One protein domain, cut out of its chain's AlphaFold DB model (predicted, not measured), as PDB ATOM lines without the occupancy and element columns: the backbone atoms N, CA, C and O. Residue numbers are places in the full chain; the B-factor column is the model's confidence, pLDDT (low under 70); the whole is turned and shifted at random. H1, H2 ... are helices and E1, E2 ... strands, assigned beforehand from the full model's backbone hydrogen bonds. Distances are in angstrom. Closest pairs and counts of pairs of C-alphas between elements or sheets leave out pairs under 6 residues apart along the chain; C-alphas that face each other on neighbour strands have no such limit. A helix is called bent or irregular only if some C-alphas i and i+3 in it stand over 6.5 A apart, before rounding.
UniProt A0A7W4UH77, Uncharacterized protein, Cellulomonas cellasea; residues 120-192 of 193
ATOM      1  N   PRO A 120       6.058 -41.039  25.770       76.88
ATOM      2  CA  PRO A 120       4.809 -41.346  26.447       76.88
ATOM      3  C   PRO A 120       3.854 -40.150  26.368       76.88
ATOM      4  O   PRO A 120       4.243 -39.013  26.625       76.88
ATOM      5  N   ALA A 121       2.599 -40.414  26.032       77.88
ATOM      6  CA  ALA A 121       1.524 -39.433  26.018       77.88
ATOM      7  C   ALA A 121       0.270 -40.008  26.677       77.88
ATOM      8  O   ALA A 121       0.177 -41.203  26.963       77.88
ATOM      9  N   HIS A 122      -0.727 -39.155  26.870       79.50
ATOM     10  CA  HIS A 122      -2.031 -39.546  27.382       79.50
ATOM     11  C   HIS A 122      -3.107 -39.151  26.370       79.50
ATOM     12  O   HIS A 122      -3.235 -37.984  26.025       79.50
ATOM     13  N   VAL A 123      -3.915 -40.099  25.907       81.62
ATOM     14  CA  VAL A 123      -5.112 -39.827  25.103       81.62
ATOM     15  C   VAL A 123      -6.303 -39.705  26.042       81.62
ATOM     16  O   VAL A 123      -6.620 -40.639  26.769       81.62
ATOM     17  N   VAL A 124      -7.005 -38.575  25.991       80.44
ATOM     18  CA  VAL A 124      -8.323 -38.432  26.617       80.44
ATOM     19  C   VAL A 124      -9.358 -39.024  25.652       80.44
ATOM     20  O   VAL A 124      -9.585 -38.438  24.587       80.44
ATOM     21  N   PRO A 125      -9.968 -40.182  25.960       79.94
ATOM     22  CA  PRO A 125     -10.918 -40.817  25.057       79.94
ATOM     23  C   PRO A 125     -12.206 -39.992  24.946       79.94
ATOM     24  O   PRO A 125     -12.713 -39.465  25.935       79.94
ATOM     25  N   SER A 126     -12.769 -39.915  23.739       79.00
ATOM     26  CA  SER A 126     -14.024 -39.189  23.477       79.00
ATOM     27  C   SER A 126     -15.270 -39.943  23.960       79.00
ATOM     28  O   SER A 126     -16.361 -39.380  24.013       79.00
ATOM     29  N   GLY A 127     -15.118 -41.219  24.318       72.81
ATOM     30  CA  GLY A 127     -16.180 -42.093  24.797       72.81
ATOM     31  C   GLY A 127     -15.617 -43.351  25.466       72.81
ATOM     32  O   GLY A 127     -14.454 -43.706  25.253       72.81
ATOM     33  N   PRO A 128     -16.416 -44.035  26.300       66.50
ATOM     34  CA  PRO A 128     -15.968 -45.227  27.009       66.50
ATOM     35  C   PRO A 128     -15.673 -46.377  26.035       66.50
ATOM     36  O   PRO A 128     -16.442 -46.631  25.113       66.50
ATOM     37  N   GLY A 129     -14.571 -47.098  26.267       70.25
ATOM     38  CA  GLY A 129     -14.224 -48.313  25.518       70.25
ATOM     39  C   GLY A 129     -13.633 -48.095  24.120       70.25
ATOM     40  O   GLY A 129     -13.488 -49.064  23.381       70.25
ATOM     41  N   LEU A 130     -13.280 -46.860  23.747       77.50
ATOM     42  CA  LEU A 130     -12.694 -46.563  22.431       77.50
ATOM     43  C   LEU A 130     -11.207 -46.930  22.315       77.50
ATOM     44  O   LEU A 130     -10.714 -47.122  21.205       77.50
ATOM     45  N   LEU A 131     -10.496 -47.044  23.441       80.62
ATOM     46  CA  LEU A 131      -9.088 -47.433  23.482       80.62
ATOM     47  C   LEU A 131      -8.955 -48.931  23.757       80.62
ATOM     48  O   LEU A 131      -9.484 -49.444  24.741       80.62
ATOM     49  N   THR A 132      -8.207 -49.624  22.903       84.06
ATOM     50  CA  THR A 132      -7.873 -51.044  23.071       84.06
ATOM     51  C   THR A 132      -6.379 -51.191  23.330       84.06
ATOM     52  O   THR A 132      -5.573 -50.630  22.591       84.06
ATOM     53  N   ALA A 133      -5.990 -51.948  24.362       85.31
ATOM     54  CA  ALA A 133      -4.579 -52.187  24.684       85.31
ATOM     55  C   ALA A 133      -3.819 -52.763  23.476       85.31
ATOM     56  O   ALA A 133      -4.272 -53.719  22.847       85.31
ATOM     57  N   GLY A 134      -2.665 -52.178  23.152       83.00
ATOM     58  CA  GLY A 134      -1.836 -52.577  22.013       83.00
ATOM     59  C   GLY A 134      -2.359 -52.148  20.638       83.00
ATOM     60  O   GLY A 134      -1.663 -52.363  19.646       83.00
ATOM     61  N   ALA A 135      -3.539 -51.526  20.547       86.44
ATOM     62  CA  ALA A 135      -4.028 -50.970  19.291       86.44
ATOM     63  C   ALA A 135      -3.255 -49.700  18.913       86.44
ATOM     64  O   ALA A 135      -2.813 -48.934  19.773       86.44
ATOM     65  N   SER A 136      -3.106 -49.484  17.605       88.06
ATOM     66  CA  SER A 136      -2.489 -48.291  17.034       88.06
ATOM     67  C   SER A 136      -3.547 -47.378  16.425       88.06
ATOM     68  O   SER A 136      -4.304 -47.820  15.561       88.06
ATOM     69  N   TYR A 137      -3.532 -46.108  16.809       88.19
ATOM     70  CA  TYR A 137      -4.393 -45.062  16.259       88.19
ATOM     71  C   TYR A 137      -3.550 -44.064  15.475       88.19
ATOM     72  O   TYR A 137      -2.419 -43.767  15.865       88.19
ATOM     73  N   THR A 138      -4.083 -43.555  14.370       88.56
ATOM     74  CA  THR A 138      -3.403 -42.525  13.577       88.56
ATOM     75  C   THR A 138      -3.526 -41.186  14.293       88.56
ATOM     76  O   THR A 138      -4.569 -40.891  14.875       88.56
ATOM     77  N   LEU A 139      -2.458 -40.394  14.273       86.38
ATOM     78  CA  LEU A 139      -2.459 -39.040  14.814       86.38
ATOM     79  C   LEU A 139      -2.682 -38.031  13.697       86.38
ATOM     80  O   LEU A 139      -1.950 -38.019  12.707       86.38
ATOM     81  N   GLU A 140      -3.674 -37.172  13.884       85.12
ATOM     82  CA  GLU A 140      -4.002 -36.084  12.969       85.12
ATOM     83  C   GLU A 140      -4.122 -34.762  13.731       85.12
ATOM     84  O   GLU A 140      -4.240 -34.734  14.957       85.12
ATOM     85  N   LEU A 141      -4.071 -33.651  12.997       82.38
ATOM     86  CA  LEU A 141      -4.308 -32.322  13.551       82.38
ATOM     87  C   LEU A 141      -5.782 -31.957  13.399       82.38
ATOM     88  O   LEU A 141      -6.306 -31.893  12.287       82.38
ATOM     89  N   GLY A 142      -6.429 -31.679  14.526       74.69
ATOM     90  CA  GLY A 142      -7.734 -31.042  14.571       74.69
ATOM     91  C   GLY A 142      -7.682 -29.597  14.071       74.69
ATOM     92  O   GLY A 142      -6.621 -28.984  13.927       74.69
ATOM     93  N   ILE A 143      -8.864 -29.026  13.832       70.56
ATOM     94  CA  ILE A 143      -9.033 -27.627  13.397       70.56
ATOM     95  C   ILE A 143      -8.468 -26.607  14.398       70.56
ATOM     96  O   ILE A 143      -8.128 -25.488  14.031       70.56
ATOM     97  N   ASP A 144      -8.356 -27.007  15.658       65.94
ATOM     98  CA  ASP A 144      -7.803 -26.260  16.782       65.94
ATOM     99  C   ASP A 144      -6.296 -26.514  16.981       65.94
ATOM    100  O   ASP A 144      -5.731 -26.104  17.989       65.94
ATOM    101  N   ARG A 145      -5.634 -27.183  16.021       71.12
ATOM    102  CA  ARG A 145      -4.253 -27.697  16.115       71.12
ATOM    103  C   ARG A 145      -4.025 -28.678  17.272       71.12
ATOM    104  O   ARG A 145      -2.870 -28.994  17.565       71.12
ATOM    105  N   LYS A 146      -5.081 -29.212  17.893       76.12
ATOM    106  CA  LYS A 146      -4.936 -30.303  18.859       76.12
ATOM    107  C   LYS A 146      -4.720 -31.616  18.142       76.12
ATOM    108  O   LYS A 146      -5.184 -31.822  17.022       76.12
ATOM    109  N   VAL A 147      -3.998 -32.513  18.793       81.56
ATOM    110  CA  VAL A 147      -3.696 -33.815  18.211       81.56
ATOM    111  C   VAL A 147      -4.857 -34.750  18.516       81.56
ATOM    112  O   VAL A 147      -5.149 -35.051  19.674       81.56
ATOM    113  N   ILE A 148      -5.533 -35.196  17.466       86.12
ATOM    114  CA  ILE A 148      -6.616 -36.171  17.546       86.12
ATOM    115  C   ILE A 148      -6.063 -37.556  17.221       86.12
ATOM    116  O   ILE A 148      -5.335 -37.743  16.246       86.12
ATOM    117  N   ALA A 149      -6.409 -38.531  18.051       85.75
ATOM    118  CA  ALA A 149      -6.232 -39.934  17.731       85.75
ATOM    119  C   ALA A 149      -7.469 -40.401  16.954       85.75
ATOM    120  O   ALA A 149      -8.599 -40.196  17.404       85.75
ATOM    121  N   THR A 150      -7.267 -41.026  15.796       85.56
ATOM    122  CA  THR A 150      -8.328 -41.567  14.937       85.56
ATOM    123  C   THR A 150      -8.090 -43.044  14.636       85.56
ATOM    124  O   THR A 150      -6.950 -43.494  14.493       85.56
ATOM    125  N   ASP A 151      -9.170 -43.811  14.517       84.06
ATOM    126  CA  ASP A 151      -9.135 -45.194  14.017       84.06
ATOM    127  C   ASP A 151      -9.030 -45.280  12.478       84.06
ATOM    128  O   ASP A 151      -9.031 -46.370  11.907       84.06
ATOM    129  N   GLY A 152      -8.910 -44.129  11.805       76.12
ATOM    130  CA  GLY A 152      -8.892 -43.988  10.347       76.12
ATOM    131  C   GLY A 152     -10.234 -43.543   9.763       76.12
ATOM    132  O   GLY A 152     -10.294 -43.161   8.597       76.12
ATOM    133  N   THR A 153     -11.298 -43.551  10.565       76.94
ATOM    134  CA  THR A 153     -12.641 -43.114  10.157       76.94
ATOM    135  C   THR A 153     -13.311 -42.192  11.165       76.94
ATOM    136  O   THR A 153     -14.154 -41.386  10.777       76.94
ATOM    137  N   SER A 154     -12.969 -42.291  12.449       81.81
ATOM    138  CA  SER A 154     -13.578 -41.515  13.525       81.81
ATOM    139  C   SER A 154     -12.560 -41.123  14.600       81.81
ATOM    140  O   SER A 154     -11.664 -41.908  14.924       81.81
ATOM    141  N   PRO A 155     -12.696 -39.917  15.187       83.25
ATOM    142  CA  PRO A 155     -11.873 -39.512  16.318       83.25
ATOM    143  C   PRO A 155     -12.207 -40.383  17.535       83.25
ATOM    144  O   PRO A 155     -13.357 -40.455  17.966       83.25
ATOM    145  N   VAL A 156     -11.190 -41.040  18.091       85.00
ATOM    146  CA  VAL A 156     -11.311 -41.889  19.288       85.00
ATOM    147  C   VAL A 156     -10.955 -41.142  20.572       85.00
ATOM    148  O   VAL A 156     -11.388 -41.520  21.663       85.00
ATOM    149  N   GLY A 157     -10.177 -40.070  20.455       83.62
ATOM    150  CA  GLY A 157      -9.741 -39.261  21.582       83.62
ATOM    151  C   GLY A 157      -8.853 -38.106  21.151       83.62
ATOM    152  O   GLY A 157      -8.393 -38.034  20.013       83.62
ATOM    153  N   THR A 158      -8.590 -37.206  22.085       81.62
ATOM    154  CA  THR A 158      -7.633 -36.110  21.911       81.62
ATOM    155  C   THR A 158      -6.445 -36.346  22.818       81.62
ATOM    156  O   THR A 158      -6.623 -36.586  24.014       81.62
ATOM    157  N   ILE A 159      -5.240 -36.240  22.274       75.75
ATOM    158  CA  ILE A 159      -4.059 -36.051  23.107       75.75
ATOM    159  C   ILE A 159      -4.100 -34.578  23.533       75.75
ATOM    160  O   ILE A 159      -4.213 -33.713  22.654       75.75
ATOM    161  N   PRO A 160      -4.098 -34.269  24.846       67.25
ATOM    162  CA  PRO A 160      -3.918 -32.907  25.334       67.25
ATOM    163  C   PRO A 160      -2.717 -32.267  24.641       67.25
ATOM    164  O   PRO A 160      -1.847 -32.970  24.139       67.25
ATOM    165  N   GLU A 161      -2.633 -30.940  24.605       58.97
ATOM    166  CA  GLU A 161      -1.572 -30.248  23.850       58.97
ATOM    167  C   GLU A 161      -0.143 -30.545  24.341       58.97
ATOM    168  O   GLU A 161       0.823 -30.020  23.793       58.97
ATOM    169  N   GLU A 162       0.015 -31.405  25.340       54.47
ATOM    170  CA  GLU A 162       1.291 -31.939  25.746       54.47
ATOM    171  C   GLU A 162       1.677 -33.252  25.059       54.47
ATOM    172  O   GLU A 162       0.904 -34.214  25.033       54.47
ATOM    173  N   PRO A 163       2.929 -33.345  24.589       60.88
ATOM    174  CA  PRO A 163       3.934 -32.281  24.541       60.88
ATOM    175  C   PRO A 163       3.600 -31.232  23.468       60.88
ATOM    176  O   PRO A 163       3.152 -31.588  22.387       60.88
ATOM    177  N   ALA A 164       3.902 -29.947  23.704       62.03
ATOM    178  CA  ALA A 164       3.591 -28.857  22.759       62.03
ATOM    179  C   ALA A 164       4.282 -29.000  21.389       62.03
ATOM    180  O   ALA A 164       3.881 -28.378  20.406       62.03
ATOM    181  N   ALA A 165       5.338 -29.815  21.315       67.94
ATOM    182  CA  ALA A 165       5.974 -30.226  20.065       67.94
ATOM    183  C   ALA A 165       5.171 -31.265  19.275       67.94
ATOM    184  O   ALA A 165       5.527 -31.539  18.134       67.94
ATOM    185  N   LEU A 166       4.156 -31.896  19.865       73.75
ATOM    186  CA  LEU A 166       3.418 -32.984  19.240       73.75
ATOM    187  C   LEU A 166       2.624 -32.495  18.032       73.75
ATOM    188  O   LEU A 166       2.781 -33.114  16.981       73.75
ATOM    189  N   PRO A 167       1.866 -31.382  18.098       74.62
ATOM    190  CA  PRO A 167       1.246 -30.825  16.906       74.62
ATOM    191  C   PRO A 167       2.259 -30.576  15.783       74.62
ATOM    192  O   PRO A 167       2.029 -30.981  14.647       74.62
ATOM    193  N   ASP A 168       3.417 -30.000  16.119       74.50
ATOM    194  CA  ASP A 168       4.490 -29.735  15.157       74.50
ATOM    195  C   ASP A 168       5.056 -31.048  14.582       74.50
ATOM    196  O   ASP A 168       5.300 -31.158  13.384       74.50
ATOM    197  N   ALA A 169       5.229 -32.077  15.420       75.12
ATOM    198  CA  ALA A 169       5.718 -33.398  15.032       75.12
ATOM    199  C   ALA A 169       4.716 -34.174  14.163       75.12
ATOM    200  O   ALA A 169       5.148 -34.922  13.282       75.12
ATOM    201  N   VAL A 170       3.410 -34.008  14.384       80.81
ATOM    202  CA  VAL A 170       2.347 -34.555  13.526       80.81
ATOM    203  C   VAL A 170       2.320 -33.813  12.191       80.81
ATOM    204  O   VAL A 170       2.297 -34.457  11.143       80.81
ATOM    205  N   GLU A 171       2.425 -32.478  12.208       79.75
ATOM    206  CA  GLU A 171       2.464 -31.634  11.005       79.75
ATOM    207  C   GLU A 171       3.591 -32.058  10.051       79.75
ATOM    208  O   GLU A 171       3.375 -32.233   8.851       79.75
ATOM    209  N   ILE A 172       4.785 -32.320  10.594       79.75
ATOM    210  CA  ILE A 172       5.951 -32.783   9.823       79.75
ATOM    211  C   ILE A 172       6.029 -34.314   9.667       79.75
ATOM    212  O   ILE A 172       7.058 -34.831   9.231       79.75
ATOM    213  N   LYS A 173       4.969 -35.056  10.021       81.75
ATOM    214  CA  LYS A 173       4.861 -36.526   9.901       81.75
ATOM    215  C   LYS A 173       5.945 -37.333  10.635       81.75
ATOM    216  O   LYS A 173       6.310 -38.429  10.210       81.75
ATOM    217  N   ARG A 174       6.462 -36.816  11.750       79.50
ATOM    218  CA  ARG A 174       7.361 -37.546  12.664       79.50
ATOM    219  C   ARG A 174       6.608 -38.318  13.744       79.50
ATOM    220  O   ARG A 174       7.055 -39.393  14.126       79.50
ATOM    221  N   ALA A 175       5.490 -37.790  14.225       82.00
ATOM    222  CA  ALA A 175       4.578 -38.483  15.127       82.00
ATOM    223  C   ALA A 175       3.325 -38.857  14.335       82.00
ATOM    224  O   ALA A 175       2.534 -37.989  13.993       82.00
ATOM    225  N   THR A 176       3.172 -40.130  13.976       84.62
ATOM    226  CA  THR A 176       2.095 -40.564  13.065       84.62
ATOM    227  C   THR A 176       1.123 -41.534  13.709       84.62
ATOM    228  O   THR A 176      -0.012 -41.638  13.253       84.62
ATOM    229  N   ILE A 177       1.560 -42.266  14.737       88.25
ATOM    230  CA  ILE A 177       0.722 -43.247  15.428       88.25
ATOM    231  C   ILE A 177       0.856 -43.121  16.945       88.25
ATOM    232  O   ILE A 177       1.937 -42.826  17.453       88.25
ATOM    233  N   ALA A 178      -0.228 -43.401  17.660       85.38
ATOM    234  CA  ALA A 178      -0.242 -43.648  19.096       85.38
ATOM    235  C   ALA A 178      -0.578 -45.119  19.348       85.38
ATOM    236  O   ALA A 178      -1.599 -45.615  18.871       85.38
ATOM    237  N   VAL A 179       0.283 -45.817  20.084       87.62
ATOM    238  CA  VAL A 179       0.087 -47.212  20.491       87.62
ATOM    239  C   VAL A 179      -0.374 -47.226  21.938       87.62
ATOM    240  O   VAL A 179       0.339 -46.733  22.806       87.62
ATOM    241  N   VAL A 180      -1.546 -47.790  22.218       86.12
ATOM    242  CA  VAL A 180      -2.092 -47.799  23.583       86.12
ATOM    243  C   VAL A 180      -1.289 -48.732  24.477       86.12
ATOM    244  O   VAL A 180      -1.220 -49.936  24.222       86.12
ATOM    245  N   THR A 181      -0.716 -48.177  25.543       85.38
ATOM    246  CA  THR A 181      -0.005 -48.930  26.581       85.38
ATOM    247  C   THR A 181      -0.947 -49.302  27.722       85.38
ATOM    248  O   THR A 181      -0.892 -50.433  28.201       85.38
ATOM    249  N   ASP A 182      -1.870 -48.408  28.088       82.44
ATOM    250  CA  ASP A 182      -2.915 -48.673  29.077       82.44
ATOM    251  C   ASP A 182      -4.244 -48.002  28.670       82.44
ATOM    252  O   ASP A 182      -4.361 -46.775  28.697       82.44
ATOM    253  N   PRO A 183      -5.279 -48.781  28.305       81.31
ATOM    254  CA  PRO A 183      -6.567 -48.237  27.882       81.31
ATOM    255  C   PRO A 183      -7.401 -47.675  29.040       81.31
ATOM    256  O   PRO A 183      -8.340 -46.923  28.788       81.31
ATOM    257  N   THR A 184      -7.105 -48.047  30.290       77.31
ATOM    258  CA  THR A 184      -7.862 -47.578  31.462       77.31
ATOM    259  C   THR A 184      -7.462 -46.168  31.859       77.31
ATOM    260  O   THR A 184      -8.319 -45.356  32.200       77.31
ATOM    261  N   THR A 185      -6.167 -45.872  31.765       73.31
ATOM    262  CA  THR A 185      -5.611 -44.540  32.005       73.31
ATOM    263  C   THR A 185      -5.494 -43.722  30.731       73.31
ATOM    264  O   THR A 185      -5.243 -42.537  30.825       73.31
ATOM    265  N   GLY A 186      -5.660 -44.315  29.546       78.88
ATOM    266  CA  GLY A 186      -5.447 -43.621  28.276       78.88
ATOM    267  C   GLY A 186      -3.971 -43.406  27.935       78.88
ATOM    268  O   GLY A 186      -3.666 -42.643  27.021       78.88
ATOM    269  N   ALA A 187      -3.044 -44.062  28.637       78.94
ATOM    270  CA  ALA A 187      -1.622 -43.961  28.342       78.94
ATOM    271  C   ALA A 187      -1.301 -44.574  26.969       78.94
ATOM    272  O   ALA A 187      -1.760 -45.671  26.619       78.94
ATOM    273  N   VAL A 188      -0.492 -43.859  26.188       82.88
ATOM    274  CA  VAL A 188      -0.058 -44.267  24.853       82.88
ATOM    275  C   VAL A 188       1.425 -43.977  24.638       82.88
ATOM    276  O   VAL A 188       1.967 -43.013  25.167       82.88
ATOM    277  N   ASP A 189       2.068 -44.774  23.793       85.12
ATOM    278  CA  ASP A 189       3.368 -44.461  23.209       85.12
ATOM    279  C   ASP A 189       3.172 -43.865  21.820       85.12
ATOM    280  O   ASP A 189       2.660 -44.529  20.911       85.12
ATOM    281  N   VAL A 190       3.646 -42.643  21.614       83.25
ATOM    282  CA  VAL A 190       3.604 -42.003  20.302       83.25
ATOM    283  C   VAL A 190       4.863 -42.343  19.510       83.25
ATOM    284  O   VAL A 190       5.991 -42.225  19.999       83.25
ATOM    285  N   ARG A 191       4.668 -42.806  18.270       85.62
ATOM    286  CA  ARG A 191       5.714 -43.377  17.409       85.62
ATOM    287  C   ARG A 191       5.653 -42.821  15.985       85.62
ATOM    288  O   ARG A 191       4.614 -42.347  15.513       85.62
ATOM    289  N   GLN A 192       6.790 -42.907  15.302       82.62
ATOM    290  CA  GLN A 192       6.845 -42.804  13.848       82.62
ATOM    291  C   GLN A 192       6.512 -44.186  13.272       82.62
ATOM    292  O   GLN A 192       7.015 -45.188  13.783       82.62
TER     293      GLN A 192
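Overview. This is residues 120 to 192 of the 193 residues of an uncharacterized protein of Cellulomonas cellasea (UniProt A0A7W4UH77). A small barrel of six short strands, nearly closed: one strongly twisted antiparallel sheet curls round until its edge strands E1 and E4 come near each other, where residues 124 to 125 pair with residues 157 to 158 of E4. The short helix H1 caps one end of this barrel, and the long loop that includes Pro 128 reaches out at the opposite end. The printed part has 73 residues, with E1, E2, E3, E4, H1, E5 and E6 in this order along the chain and the sheet in the order E1, E6, E5, E2, E3, E4. The class is mostly strand, with under half of the residues, 36, in named elements. The whole is compact, with a radius of gyration of the C-alphas of 10.6 A and spans of 29 by 21 by 19 A.

Along the chain. E1 is residues 120 to 122 and begins at C-alpha 120, (4.809, -41.346, 26.447). E2, residues 136 to 141, is 16.4 A long from first to last C-alpha. E3 is residues 147 to 150, 9.6 A, and E4 residues 155 to 159, 10.9 A. H1, residues 165 to 171, begins at C-alpha 165, (5.974, -30.226, 20.065), and is 9.8 A long. E5, residues 177 to 182, is 15.1 A long. E6, residues 187 to 191, is 13.2 A long and ends at C-alpha 191, (5.714, -43.377, 17.409).

Arrangement. The sheet is a folded sheet, bent back on itself into two leaves: E1, E6 and E5 face E3 and E4, with E2 as the hinge. E1 and E6 are antiparallel at 129 degrees, with N 121 and O 188 2.8 A apart, within hydrogen-bond range. E5 and E6 form a hairpin, with N 179 and O 189 at 2.8 A. The pairing of E2 is staggered: residues 136 to 138 pair with E5, N 137 and O 178 at 2.9 A, and residues 138 to 141 with E3, N 140 and O 148 at 2.9 A. E2, E3 and E4 make a meander, each strand the antiparallel neighbour of the one before; N 149 and O 157 of E3 and E4 are 2.8 A apart. The closest C-alphas of E1 and E4, those of His 122 and Ile 159, are 5.9 A apart. H1 is on the sheet at a height of 8.5 A, only just over E2, on which 3 of its 7 C-alphas fall, and runs across the strands at 84 degrees to E2 on the local plane. The closest C-alphas of H1 and E3 are those of Pro 167 and Val 147, 5.9 A. In H1 every O i to N i+4 pair is within hydrogen-bond range.

Size, cuts and confidence. The two C-alphas farthest apart, those of Pro 128 and Ile 172, are 30.5 A apart. The printed part has no cut. The link from E1 to E2, 13 residues, is long; the other links are tight. The mean pLDDT of the printed part is 79.0, and it is under 70 at residues 128, 144 and 160 to 165.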